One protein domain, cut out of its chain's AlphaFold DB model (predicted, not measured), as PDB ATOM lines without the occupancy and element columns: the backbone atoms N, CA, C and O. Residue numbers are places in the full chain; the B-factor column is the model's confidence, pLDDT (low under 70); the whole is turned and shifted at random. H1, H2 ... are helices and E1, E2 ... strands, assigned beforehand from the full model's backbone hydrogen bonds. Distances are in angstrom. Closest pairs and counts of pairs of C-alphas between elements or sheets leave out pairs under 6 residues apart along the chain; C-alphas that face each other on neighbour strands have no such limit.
ATOM      1  N   GLY A   3     229.864 176.902 171.840       97.25
ATOM      2  CA  GLY A   3     228.948 176.394 170.823       97.25
ATOM      3  C   GLY A   3     229.267 174.971 170.387       97.25
ATOM      4  O   GLY A   3     229.702 174.156 171.202       97.25
ATOM      5  N   ARG A   4     229.020 174.654 169.114       95.81
ATOM      6  CA  ARG A   4     229.256 173.317 168.543       95.81
ATOM      7  C   ARG A   4     229.759 173.408 167.109       95.81
ATOM      8  O   ARG A   4     229.115 174.025 166.254       95.81
ATOM      9  N   GLY A   5     230.878 172.746 166.819       93.00
ATOM     10  CA  GLY A   5     231.449 172.718 165.474       93.00
ATOM     11  C   GLY A   5     231.820 174.121 164.988       93.00
ATOM     12  O   GLY A   5     232.773 174.716 165.472       93.00
ATOM     13  N   GLN A   6     231.076 174.653 164.015       91.12
ATOM     14  CA  GLN A   6     231.302 176.000 163.461       91.12
ATOM     15  C   GLN A   6     230.257 177.033 163.908       91.12
ATOM     16  O   GLN A   6     230.273 178.167 163.433       91.12
ATOM     17  N   ARG A   7     229.330 176.655 164.796       96.25
ATOM     18  CA  ARG A   7     228.306 177.554 165.330       96.25
ATOM     19  C   ARG A   7     228.730 178.056 166.705       96.25
ATOM     20  O   ARG A   7     229.096 177.261 167.569       96.25
ATOM     21  N   ILE A   8     228.660 179.370 166.892       97.44
ATOM     22  CA  ILE A   8     228.787 180.023 168.195       97.44
ATOM     23  C   ILE A   8     227.370 180.261 168.711       97.44
ATOM     24  O   ILE A   8     226.587 180.933 168.046       97.44
ATOM     25  N   ASP A   9     227.059 179.704 169.878       97.12
ATOM     26  CA  ASP A   9     225.741 179.799 170.515       97.12
ATOM     27  C   ASP A   9     225.739 180.808 171.675       97.12
ATOM     28  O   ASP A   9     224.722 181.436 171.954       97.12
ATOM     29  N   GLU A  10     226.881 180.993 172.347       97.00
ATOM     30  CA  GLU A  10     227.000 181.867 173.517       97.00
ATOM     31  C   GLU A  10     228.325 182.651 173.513       97.00
ATOM     32  O   GLU A  10     229.423 182.096 173.377       97.00
ATOM     33  N   ALA A  11     228.240 183.962 173.750       96.81
ATOM     34  CA  ALA A  11     229.381 184.809 174.079       96.81
ATOM     35  C   ALA A  11     229.395 185.092 175.589       96.81
ATOM     36  O   ALA A  11     228.747 186.015 176.075       96.81
ATOM     37  N   ARG A  12     230.133 184.270 176.340       97.44
ATOM     38  CA  ARG A  12     230.269 184.427 177.791       97.44
ATOM     39  C   ARG A  12     231.305 185.491 178.143       97.44
ATOM     40  O   ARG A  12     232.470 185.343 177.778       97.44
ATOM     41  N   ALA A  13     230.886 186.510 178.890       97.44
ATOM     42  CA  ALA A  13     231.775 187.561 179.371       97.44
ATOM     43  C   ALA A  13     232.745 187.066 180.449       97.44
ATOM     44  O   ALA A  13     232.369 186.315 181.349       97.44
ATOM     45  N   ALA A  14     233.989 187.536 180.360       97.75
ATOM     46  CA  ALA A  14     235.039 187.354 181.353       97.75
ATOM     47  C   ALA A  14     235.677 188.714 181.657       97.75
ATOM     48  O   ALA A  14     235.775 189.569 180.773       97.75
ATOM     49  N   ALA A  15     236.107 188.924 182.901       97.81
ATOM     50  CA  ALA A  15     236.829 190.137 183.257       97.81
ATOM     51  C   ALA A  15     238.197 190.171 182.556       97.81
ATOM     52  O   ALA A  15     238.866 189.144 182.448       97.81
ATOM     53  N   ASN A  16     238.614 191.360 182.114       97.56
ATOM     54  CA  ASN A  16     239.985 191.598 181.674       97.56
ATOM     55  C   ASN A  16     240.867 191.838 182.910       97.56
ATOM     56  O   ASN A  16     240.735 192.874 183.570       97.56
ATOM     57  N   LEU A  17     241.750 190.890 183.216       97.81
ATOM     58  CA  LEU A  17     242.640 190.938 184.377       97.81
ATOM     59  C   LEU A  17     244.024 191.531 184.083       97.81
ATOM     60  O   LEU A  17     244.803 191.690 185.020       97.81
ATOM     61  N   ALA A  18     244.310 191.925 182.838       96.62
ATOM     62  CA  ALA A  18     245.594 192.519 182.482       96.62
ATOM     63  C   ALA A  18     245.887 193.775 183.321       96.62
ATOM     64  O   ALA A  18     244.984 194.557 183.634       96.62
ATOM     65  N   GLU A  19     247.166 193.996 183.634       96.56
ATOM     66  CA  GLU A  19     247.622 195.185 184.364       96.56
ATOM     67  C   GLU A  19     247.309 196.471 183.584       96.56
ATOM     68  O   GLU A  19     246.736 197.416 184.125       96.56
ATOM     69  N   ASN A  20     247.597 196.477 182.276       94.38
ATOM     70  CA  ASN A  20     247.253 197.574 181.374       94.38
ATOM     71  C   ASN A  20     246.142 197.174 180.389       94.38
ATOM     72  O   ASN A  20     246.393 196.810 179.238       94.38
ATOM     73  N   ARG A  21     244.893 197.287 180.846       93.44
ATOM     74  CA  ARG A  21     243.679 196.883 180.107       93.44
ATOM     75  C   ARG A  21     243.378 197.718 178.864       93.44
ATOM     76  O   ARG A  21     242.524 197.335 178.072       93.44
ATOM     77  N   HIS A  22     244.037 198.867 178.703       89.00
ATOM     78  CA  HIS A  22     243.846 199.728 177.537       89.00
ATOM     79  C   HIS A  22     244.523 199.175 176.279       89.00
ATOM     80  O   HIS A  22     244.146 199.556 175.176       89.00
ATOM     81  N   VAL A  23     245.523 198.305 176.443       90.75
ATOM     82  CA  VAL A  23     246.318 197.765 175.328       90.75
ATOM     83  C   VAL A  23     246.505 196.250 175.388       90.75
ATOM     84  O   VAL A  23     246.895 195.659 174.388       90.75
ATOM     85  N   HIS A  24     246.208 195.615 176.526       93.19
ATOM     86  CA  HIS A  24     246.304 194.170 176.713       93.19
ATOM     87  C   HIS A  24     245.019 193.589 177.291       93.19
ATOM     88  O   HIS A  24     244.230 194.281 177.947       93.19
ATOM     89  N   PHE A  25     244.849 192.284 177.099       94.50
ATOM     90  CA  PHE A  25     243.842 191.519 177.807       94.50
ATOM     91  C   PHE A  25     244.428 190.258 178.432       94.50
ATOM     92  O   PHE A  25     245.345 189.643 177.897       94.50
ATOM     93  N   GLU A  26     243.851 189.875 179.563       95.88
ATOM     94  CA  GLU A  26     244.034 188.567 180.178       95.88
ATOM     95  C   GLU A  26     242.651 188.069 180.587       95.88
ATOM     96  O   GLU A  26     241.926 188.760 181.305       95.88
ATOM     97  N   ILE A  27     242.250 186.911 180.064       95.94
ATOM     98  CA  ILE A  27     240.939 186.328 180.352       95.94
ATOM     99  C   ILE A  27     240.942 185.840 181.797       95.94
ATOM    100  O   ILE A  27     241.849 185.102 182.180       95.94
ATOM    101  N   ASP A  28     239.905 186.178 182.565       98.12
ATOM    102  CA  ASP A  28     239.715 185.615 183.903       98.12
ATOM    103  C   ASP A  28     239.813 184.068 183.877       98.12
ATOM    104  O   ASP A  28     238.946 183.392 183.296       98.12
ATOM    105  N   PRO A  29     240.847 183.479 184.514       97.12
ATOM    106  CA  PRO A  29     241.089 182.045 184.459       97.12
ATOM    107  C   PRO A  29     239.996 181.239 185.166       97.12
ATOM    108  O   PRO A  29     239.806 180.067 184.839       97.12
ATOM    109  N   VAL A  30     239.242 181.835 186.098       98.19
ATOM    110  CA  VAL A  30     238.105 181.173 186.753       98.19
ATOM    111  C   VAL A  30     236.992 180.921 185.740       98.19
ATOM    112  O   VAL A  30     236.464 179.808 185.674       98.19
ATOM    113  N   VAL A  31     236.679 181.918 184.908       97.75
ATOM    114  CA  VAL A  31     235.662 181.803 183.850       97.75
ATOM    115  C   VAL A  31     236.110 180.805 182.785       97.75
ATOM    116  O   VAL A  31     235.335 179.928 182.395       97.75
ATOM    117  N   LEU A  32     237.374 180.884 182.359       95.94
ATOM    118  CA  LEU A  32     237.932 179.963 181.368       95.94
ATOM    119  C   LEU A  32     237.931 178.510 181.877       95.94
ATOM    120  O   LEU A  32     237.505 177.591 181.171       95.94
ATOM    121  N   LEU A  33     238.342 178.287 183.129       97.56
ATOM    122  CA  LEU A  33     238.330 176.961 183.745       97.56
ATOM    123  C   LEU A  33     236.906 176.408 183.885       97.56
ATOM    124  O   LEU A  33     236.700 175.215 183.646       97.56
ATOM    125  N   ALA A  34     235.940 177.244 184.274       97.88
ATOM    126  CA  ALA A  34     234.535 176.854 184.374       97.88
ATOM    127  C   ALA A  34     233.983 176.404 183.013       97.88
ATOM    128  O   ALA A  34     233.451 175.298 182.917       97.88
ATOM    129  N   ALA A  35     234.231 177.174 181.948       97.38
ATOM    130  CA  ALA A  35     233.854 176.798 180.586       97.38
ATOM    131  C   ALA A  35     234.449 175.437 180.181       97.38
ATOM    132  O   ALA A  35     233.738 174.546 179.723       97.38
ATOM    133  N   HIS A  36     235.740 175.206 180.436       96.69
ATOM    134  CA  HIS A  36     236.353 173.906 180.150       96.69
ATOM    135  C   HIS A  36     235.812 172.759 181.021       96.69
ATOM    136  O   HIS A  36     235.829 171.603 180.588       96.69
ATOM    137  N   LYS A  37     235.357 173.028 182.253       98.06
ATOM    138  CA  LYS A  37     234.682 172.020 183.091       98.06
ATOM    139  C   LYS A  37     233.324 171.643 182.507       98.06
ATOM    140  O   LYS A  37     233.024 170.455 182.464       98.06
ATOM    141  N   GLU A  38     232.559 172.614 182.017       97.50
ATOM    142  CA  GLU A  38     231.281 172.371 181.339       97.50
ATOM    143  C   GLU A  38     231.465 171.511 180.086       97.50
ATOM    144  O   GLU A  38     230.755 170.519 179.942       97.50
ATOM    145  N   VAL A  39     232.477 171.794 179.253       96.94
ATOM    146  CA  VAL A  39     232.827 170.949 178.089       96.94
ATOM    147  C   VAL A  39     232.996 169.484 178.506       96.94
ATOM    148  O   VAL A  39     232.405 168.586 177.915       96.94
ATOM    149  N   ARG A  40     233.780 169.226 179.564       97.12
ATOM    150  CA  ARG A  40     234.025 167.860 180.064       97.12
ATOM    151  C   ARG A  40     232.773 167.186 180.627       97.12
ATOM    152  O   ARG A  40     232.714 165.963 180.642       97.12
ATOM    153  N   ALA A  41     231.790 167.963 181.073       97.81
ATOM    154  CA  ALA A  41     230.499 167.466 181.537       97.81
ATOM    155  C   ALA A  41     229.486 167.238 180.394       97.81
ATOM    156  O   ALA A  41     228.329 166.924 180.667       97.81
ATOM    157  N   GLY A  42     229.895 167.391 179.128       96.75
ATOM    158  CA  GLY A  42     229.016 167.271 177.958       96.75
ATOM    159  C   GLY A  42     228.324 168.577 177.555       96.75
ATOM    160  O   GLY A  42     227.380 168.556 176.764       96.75
ATOM    161  N   GLY A  43     228.770 169.707 178.106       96.50
ATOM    162  CA  GLY A  43     228.342 171.049 177.724       96.50
ATOM    163  C   GLY A  43     228.891 171.502 176.361       96.50
ATOM    164  O   GLY A  43     229.531 170.726 175.650       96.50
ATOM    165  N   PRO A  44     228.625 172.760 175.966       97.25
ATOM    166  CA  PRO A  44     229.088 173.308 174.691       97.25
ATOM    167  C   PRO A  44     230.621 173.393 174.622       97.25
ATOM    168  O   PRO A  44     231.292 173.572 175.637       97.25
ATOM    169  N   GLU A  45     231.173 173.299 173.413       97.50
ATOM    170  CA  GLU A  45     232.604 173.414 173.125       97.50
ATOM    171  C   GLU A  45     233.090 174.859 173.282       97.50
ATOM    172  O   GLU A  45     232.367 175.803 172.964       97.50
ATOM    173  N   VAL A  46     234.351 175.050 173.681       96.81
ATOM    174  CA  VAL A  46     235.015 176.361 173.587       96.81
ATOM    175  C   VAL A  46     235.426 176.605 172.136       96.81
ATOM    176  O   VAL A  46     236.472 176.139 171.703       96.81
ATOM    177  N   ILE A  47     234.623 177.336 171.366       97.31
ATOM    178  CA  ILE A  47     234.931 177.649 169.957       97.31
ATOM    179  C   ILE A  47     236.104 178.635 169.849       97.31
ATOM    180  O   ILE A  47     236.927 178.547 168.936       97.31
ATOM    181  N   GLY A  48     236.218 179.538 170.823       95.94
ATOM    182  CA  GLY A  48     237.358 180.435 170.954       95.94
ATOM    183  C   GLY A  48     237.059 181.657 171.812       95.94
ATOM    184  O   GLY A  48     236.225 181.597 172.724       95.94
ATOM    185  N   TYR A  49     237.734 182.762 171.530       96.25
ATOM    186  CA  TYR A  49     237.816 183.932 172.403       96.25
ATOM    187  C   TYR A  49     237.322 185.186 171.691       96.25
ATOM    188  O   TYR A  49     237.248 185.231 170.466       96.25
ATOM    189  N   TYR A  50     236.951 186.202 172.458       96.94
ATOM    190  CA  TYR A  50     236.635 187.502 171.892       96.94
ATOM    191  C   TYR A  50     237.225 188.605 172.754       96.94
ATOM    192  O   TYR A  50     237.305 188.469 173.978       96.94
ATOM    193  N   HIS A  51     237.608 189.698 172.110       96.50
ATOM    194  CA  HIS A  51     238.102 190.898 172.770       96.50
ATOM    195  C   HIS A  51     237.795 192.132 171.922       96.50
ATOM    196  O   HIS A  51     237.383 192.029 170.766       96.50
ATOM    197  N   SER A  52     237.952 193.312 172.517       95.62
ATOM    198  CA  SER A  52     237.672 194.586 171.858       95.62
ATOM    199  C   SER A  52     238.928 195.433 171.705       95.62
ATOM    200  O   SER A  52     239.696 195.568 172.658       95.62
ATOM    201  N   HIS A  53     239.088 196.076 170.552       95.06
ATOM    202  CA  HIS A  53     240.115 197.084 170.324       95.06
ATOM    203  C   HIS A  53     239.547 198.495 170.519       95.06
ATOM    204  O   HIS A  53     238.593 198.868 169.835       95.06
ATOM    205  N   PRO A  54     240.156 199.328 171.385       89.69
ATOM    206  CA  PRO A  54     239.742 200.722 171.541       89.69
ATOM    207  C   PRO A  54     240.145 201.604 170.347       89.69
ATOM    208  O   PRO A  54     239.702 202.742 170.251       89.69
ATOM    209  N   THR A  55     240.995 201.102 169.446       83.19
ATOM    210  CA  THR A  55     241.559 201.841 168.304       83.19
ATOM    211  C   THR A  55     240.674 201.848 167.056       83.19
ATOM    212  O   THR A  55     241.064 202.444 166.055       83.19
ATOM    213  N   GLY A  56     239.516 201.183 167.088       85.62
ATOM    214  CA  GLY A  56     238.557 201.181 165.975       85.62
ATOM    215  C   GLY A  56     238.848 200.177 164.852       85.62
ATOM    216  O   GLY A  56     238.143 200.164 163.851       85.62
ATOM    217  N   ILE A  57     239.851 199.298 164.998       92.56
ATOM    218  CA  ILE A  57     240.219 198.318 163.962       92.56
ATOM    219  C   ILE A  57     240.001 196.886 164.463       92.56
ATOM    220  O   ILE A  57     240.673 196.435 165.391       92.56
ATOM    221  N   CYS A  58     239.127 196.133 163.792       95.50
ATOM    222  CA  CYS A  58     238.808 194.728 164.081       95.50
ATOM    223  C   CYS A  58     239.788 193.712 163.441       95.50
ATOM    224  O   CYS A  58     239.421 192.590 163.095       95.50
ATOM    225  N   VAL A  59     241.058 194.096 163.280       95.56
ATOM    226  CA  VAL A  59     242.137 193.267 162.706       95.56
ATOM    227  C   VAL A  59     243.123 192.888 163.817       95.56
ATOM    228  O   VAL A  59     243.424 193.755 164.643       95.56
ATOM    229  N   PRO A  60     243.675 191.657 163.834       95.06
ATOM    230  CA  PRO A  60     244.666 191.244 164.816       95.06
ATOM    231  C   PRO A  60     245.847 192.211 164.858       95.06
ATOM    232  O   PRO A  60     246.485 192.511 163.837       95.06
ATOM    233  N   SER A  61     246.141 192.699 166.057       93.62
ATOM    234  CA  SER A  61     247.289 193.548 166.343       93.62
ATOM    235  C   SER A  61     248.600 192.758 166.257       93.62
ATOM    236  O   SER A  61     248.628 191.537 166.074       93.62
ATOM    237  N   ALA A  62     249.732 193.458 166.373       92.31
ATOM    238  CA  ALA A  62     251.024 192.789 166.503       92.31
ATOM    239  C   ALA A  62     251.083 191.925 167.774       92.31
ATOM    240  O   ALA A  62     251.596 190.812 167.712       92.31
ATOM    241  N   THR A  63     250.505 192.409 168.876       91.81
ATOM    242  CA  THR A  63     250.429 191.679 170.144       91.81
ATOM    243  C   THR A  63     249.552 190.437 170.016       91.81
ATOM    244  O   THR A  63     249.998 189.359 170.386       91.81
ATOM    245  N   ASP A  64     248.368 190.533 169.397       92.88
ATOM    246  CA  ASP A  64     247.517 189.352 169.171       92.88
ATOM    247  C   ASP A  64     248.284 188.265 168.409       92.88
ATOM    248  O   ASP A  64     248.289 187.106 168.808       92.88
ATOM    249  N   ARG A  65     249.000 188.645 167.339       91.88
ATOM    250  CA  ARG A  65     249.814 187.709 166.543       91.88
ATOM    251  C   ARG A  65     250.960 187.078 167.332       91.88
ATOM    252  O   ARG A  65     251.307 185.939 167.054       91.88
ATOM    253  N   GLN A  66     251.557 187.797 168.280       89.88
ATOM    254  CA  GLN A  66     252.607 187.248 169.147       89.88
ATOM    255  C   GLN A  66     252.053 186.262 170.180       89.88
ATOM    256  O   GLN A  66     252.756 185.335 170.568       89.88
ATOM    257  N   HIS A  67     250.810 186.471 170.615       85.88
ATOM    258  CA  HIS A  67     250.115 185.631 171.590       85.88
ATOM    259  C   HIS A  67     249.248 184.532 170.957       85.88
ATOM    260  O   HIS A  67     248.617 183.766 171.685       85.88
ATOM    261  N   SER A  68     249.244 184.437 169.625       83.81
ATOM    262  CA  SER A  68     248.726 183.297 168.867       83.81
ATOM    263  C   SER A  68     249.286 181.999 169.448       83.81
ATOM    264  O   SER A  68     250.498 181.836 169.610       83.81
ATOM    265  N   THR A  69     248.395 181.079 169.804       81.62
ATOM    266  CA  THR A  69     248.767 179.766 170.342       81.62
ATOM    267  C   THR A  69     248.823 178.714 169.237       81.62
ATOM    268  O   THR A  69     249.361 177.626 169.450       81.62
ATOM    269  N   GLY A  70     248.279 179.026 168.055       84.19
ATOM    270  CA  GLY A  70     248.169 178.117 166.920       84.19
ATOM    271  C   GLY A  70     247.145 177.002 167.143       84.19
ATOM    272  O   GLY A  70     247.172 175.990 166.442       84.19
ATOM    273  N   ASP A  71     246.239 177.159 168.111       88.56
ATOM    274  CA  ASP A  71     245.316 176.111 168.562       88.56
ATOM    275  C   ASP A  71     244.035 175.983 167.713       88.56
ATOM    276  O   ASP A  71     243.121 175.233 168.065       88.56
ATOM    277  N   SER A  72     243.971 176.685 166.575       92.81
ATOM    278  CA  SER A  72     242.824 176.695 165.654       92.81
ATOM    279  C   SER A  72     241.527 177.264 166.233       92.81
ATOM    280  O   SER A  72     240.470 177.131 165.602       92.81
ATOM    281  N   ARG A  73     241.578 177.927 167.396       94.62
ATOM    282  CA  ARG A  73     240.421 178.628 167.961       94.62
ATOM    283  C   ARG A  73     240.085 179.868 167.145       94.62
ATOM    284  O   ARG A  73     240.930 180.477 166.490       94.62
ATOM    285  N   ILE A  74     238.816 180.253 167.208       96.44
ATOM    286  CA  ILE A  74     238.332 181.473 166.567       96.44
ATOM    287  C   ILE A  74     238.484 182.647 167.529       96.44
ATOM    288  O   ILE A  74     238.013 182.593 168.663       96.44
ATOM    289  N   TRP A  75     239.100 183.722 167.063       96.56
ATOM    290  CA  TRP A  75     239.180 184.999 167.751       96.56
ATOM    291  C   TRP A  75     238.207 185.976 167.097       96.56
ATOM    292  O   TRP A  75     238.324 186.276 165.909       96.56
ATOM    293  N   ALA A  76     237.227 186.451 167.859       97.56
ATOM    294  CA  ALA A  76     236.350 187.535 167.440       97.56
ATOM    295  C   ALA A  76     236.904 188.865 167.959       97.56
ATOM    296  O   ALA A  76     237.009 189.068 169.168       97.56
ATOM    297  N   ILE A  77     237.252 189.767 167.047       97.69
ATOM    298  CA  ILE A  77     237.794 191.081 167.386       97.69
ATOM    299  C   ILE A  77     236.715 192.116 167.124       97.69
ATOM    300  O   ILE A  77     236.233 192.260 165.999       97.69
ATOM    301  N   ILE A  78     236.339 192.820 168.184       97.12
ATOM    302  CA  ILE A  78     235.294 193.837 168.170       97.12
ATOM    303  C   ILE A  78     235.958 195.207 168.123       97.12
ATOM    304  O   ILE A  78     236.881 195.487 168.889       97.12
ATOM    305  N   ALA A  79     235.480 196.079 167.251       96.12
ATOM    306  CA  ALA A  79     235.882 197.474 167.253       96.12
ATOM    307  C   ALA A  79     234.695 198.334 166.829       96.12
ATOM    308  O   ALA A  79     234.043 198.042 165.831       96.12
ATOM    309  N   GLU A  80     234.405 199.379 167.603       91.69
ATOM    310  CA  GLU A  80     233.213 200.212 167.409       91.69
ATOM    311  C   GLU A  80     231.928 199.364 167.346       91.69
ATOM    312  O   GLU A  80     231.580 198.717 168.332       91.69
ATOM    313  N   SER A  81     231.222 199.373 166.212       91.12
ATOM    314  CA  SER A  81     229.998 198.587 165.981       91.12
ATOM    315  C   SER A  81     230.235 197.348 165.110       91.12
ATOM    316  O   SER A  81     229.277 196.701 164.695       91.12
ATOM    317  N   GLU A  82     231.495 197.015 164.834       94.75
ATOM    318  CA  GLU A  82     231.893 195.939 163.934       94.75
ATOM    319  C   GLU A  82     232.527 194.771 164.693       94.75
ATOM    320  O   GLU A  82     233.183 194.932 165.728       94.75
ATOM    321  N   VAL A  83     232.371 193.574 164.129       96.88
ATOM    322  CA  VAL A  83     233.049 192.359 164.583       96.88
ATOM    323  C   VAL A  83     233.624 191.615 163.387       96.88
ATOM    324  O   VAL A  83     232.948 191.404 162.381       96.88
ATOM    325  N   ALA A  84     234.875 191.186 163.512       97.81
ATOM    326  CA  ALA A  84     235.520 190.303 162.550       97.81
ATOM    327  C   ALA A  84     236.005 189.032 163.247       97.81
ATOM    328  O   ALA A  84     236.430 189.064 164.403       97.81
ATOM    329  N   PHE A  85     235.949 187.910 162.532       97.81
ATOM    330  CA  PHE A  85     236.353 186.606 163.044       97.81
ATOM    331  C   PHE A  85     237.634 186.150 162.361       97.81
ATOM    332  O   PHE A  85     237.784 186.265 161.146       97.81
ATOM    333  N   TRP A  86     238.538 185.594 163.155       97.31
ATOM    334  CA  TRP A  86     239.858 185.172 162.720       97.31
ATOM    335  C   TRP A  86     240.147 183.777 163.256       97.31
ATOM    336  O   TRP A  86     239.899 183.503 164.426       97.31
ATOM    337  N   ARG A  87     240.659 182.876 162.421       96.12
ATOM    338  CA  ARG A  87     241.154 181.573 162.866       96.12
ATOM    339  C   ARG A  87     242.610 181.710 163.261       96.12
ATOM    340  O   ARG A  87     243.412 182.151 162.440       96.12
ATOM    341  N   ASP A  88     242.927 181.307 164.482       92.94
ATOM    342  CA  ASP A  88     244.311 181.198 164.917       92.94
ATOM    343  C   ASP A  88     245.000 180.020 164.209       92.94
ATOM    344  O   ASP A  88     244.428 178.941 164.073       92.94
ATOM    345  N   ASN A  89     246.216 180.203 163.719       88.12
ATOM    346  CA  ASN A  89     247.008 179.173 163.061       88.12
ATOM    347  C   ASN A  89     248.498 179.375 163.366       88.12
ATOM    348  O   ASN A  89     248.911 180.407 163.879       88.12
ATOM    349  N   ALA A  90     249.334 178.390 163.029       79.62
ATOM    350  CA  ALA A  90     250.772 178.444 163.321       79.62
ATOM    351  C   ALA A  90     251.514 179.645 162.688       79.62
ATOM    352  O   ALA A  90     252.631 179.954 163.092       79.62
ATOM    353  N   ASN A  91     250.908 180.315 161.702       78.69
ATOM    354  CA  ASN A  91     251.448 181.481 161.002       78.69
ATOM    355  C   ASN A  91     250.724 182.794 161.381       78.69
ATOM    356  O   ASN A  91     250.906 183.808 160.705       78.69
ATOM    357  N   GLY A  92     249.900 182.793 162.435       86.31
ATOM    358  CA  GLY A  92     249.104 183.936 162.877       86.31
ATOM    359  C   GLY A  92     247.613 183.749 162.603       86.31
ATOM    360  O   GLY A  92     247.031 182.739 162.972       86.31
ATOM    361  N   PHE A  93     246.969 184.735 161.977       94.62
ATOM    362  CA  PHE A  93     245.511 184.767 161.843       94.62
ATOM    363  C   PHE A  93     245.041 184.715 160.393       94.62
ATOM    364  O   PHE A  93     245.528 185.457 159.541       94.62
ATOM    365  N   GLU A  94     244.027 183.893 160.141       95.31
ATOM    366  CA  GLU A  94     243.297 183.832 158.873       95.31
ATOM    367  C   GLU A  94     241.893 184.421 159.041       95.31
ATOM    368  O   GLU A  94     241.172 184.049 159.965       95.31
ATOM    369  N   ALA A  95     241.483 185.336 158.160       96.94
ATOM    370  CA  ALA A  95     240.145 185.924 158.210       96.94
ATOM    371  C   ALA A  95     239.067 184.872 157.912       96.94
ATOM    372  O   ALA A  95     239.180 184.108 156.953       96.94
ATOM    373  N   LEU A  96     237.990 184.866 158.700       97.06
ATOM    374  CA  LEU A  96     236.849 183.980 158.506       97.06
ATOM    375  C   LEU A  96     235.599 184.765 158.100       97.06
ATOM    376  O   LEU A  96     235.194 185.685 158.817       97.06
ATOM    377  N   PRO A  97     234.925 184.379 157.001       96.75
ATOM    378  CA  PRO A  97     233.582 184.863 156.744       96.75
ATOM    379  C   PRO A  97     232.624 184.281 157.786       96.75
ATOM    380  O   PRO A  97     232.789 183.152 158.255       96.75
TER     381      PRO A  97
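This is residues 3 to 97 of the 102 residues of the protein "PAD1/JAB1 superfamily metal-dependent protease" of Sphingomonas sp. LH128 (UniProt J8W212). A strongly twisted sheet of four strands, E2 to E5, is a wall with the short helix H2 grazing it near E5. Beyond its E2 edge lie H1 and the long loop of residues 11 to 28, while E1 lies off to one side. The printed part has 95 residues, in the order E1 H1 E2 H2 E3 E4 E5; the mixed sheet runs E2 E3 E4 E5. The class is mixed, helices and strands, with under half of the residues in named elements. It is compact, with a radius of gyration of the C-alphas of 13.3 A and spans of 38 by 31 by 27 A.

E1, residues 7 to 10, pairs with no named strand and is apart from H1, residues 29 to 40. Edge strand E2, residues 48 to 52, is parallel to E3, residues 74 to 79, at 13 degrees, with N 49 and O 74 2.9 A apart. H1 is not on the sheet. With H2, residues 62 to 67, they form a strand-helix-strand unit, E2, H2, E3, two parallel neighbours with a helix between, its crossover right-handed. E3, E4, residues 82 to 89, and E5, residues 92 to 96, form a meander, each strand the antiparallel neighbour of the one before. The hairpin E3 and E4 has N 77 and O 84 2.9 A apart, at 149 degrees; the hairpin E4 and E5 has N 87 and O 94 2.8 A apart, at 130 degrees. H2 only grazes the sheet; its closest C-alphas to E5 are those of Arg 65 and Gly 92, 5.3 A apart. In H1 and H2 every O i to N i+4 pair is within hydrogen-bond range.

E1 begins at C-alpha 7, (228.306, 177.554, 165.330). H1 measures 16.4 A from first to last C-alpha, E2 14.2 A, E3 16.2 A, E4 22.6 A and E5 13.0 A. E5 ends at C-alpha 96, (236.849, 183.980, 158.506).

The C-alphas farthest apart, of Ala 41 and Thr 55, are 38.5 A apart. The printed part has no cut. The link E1 to H1 is long, with 18 residues. No printed residue is under 70 in pLDDT.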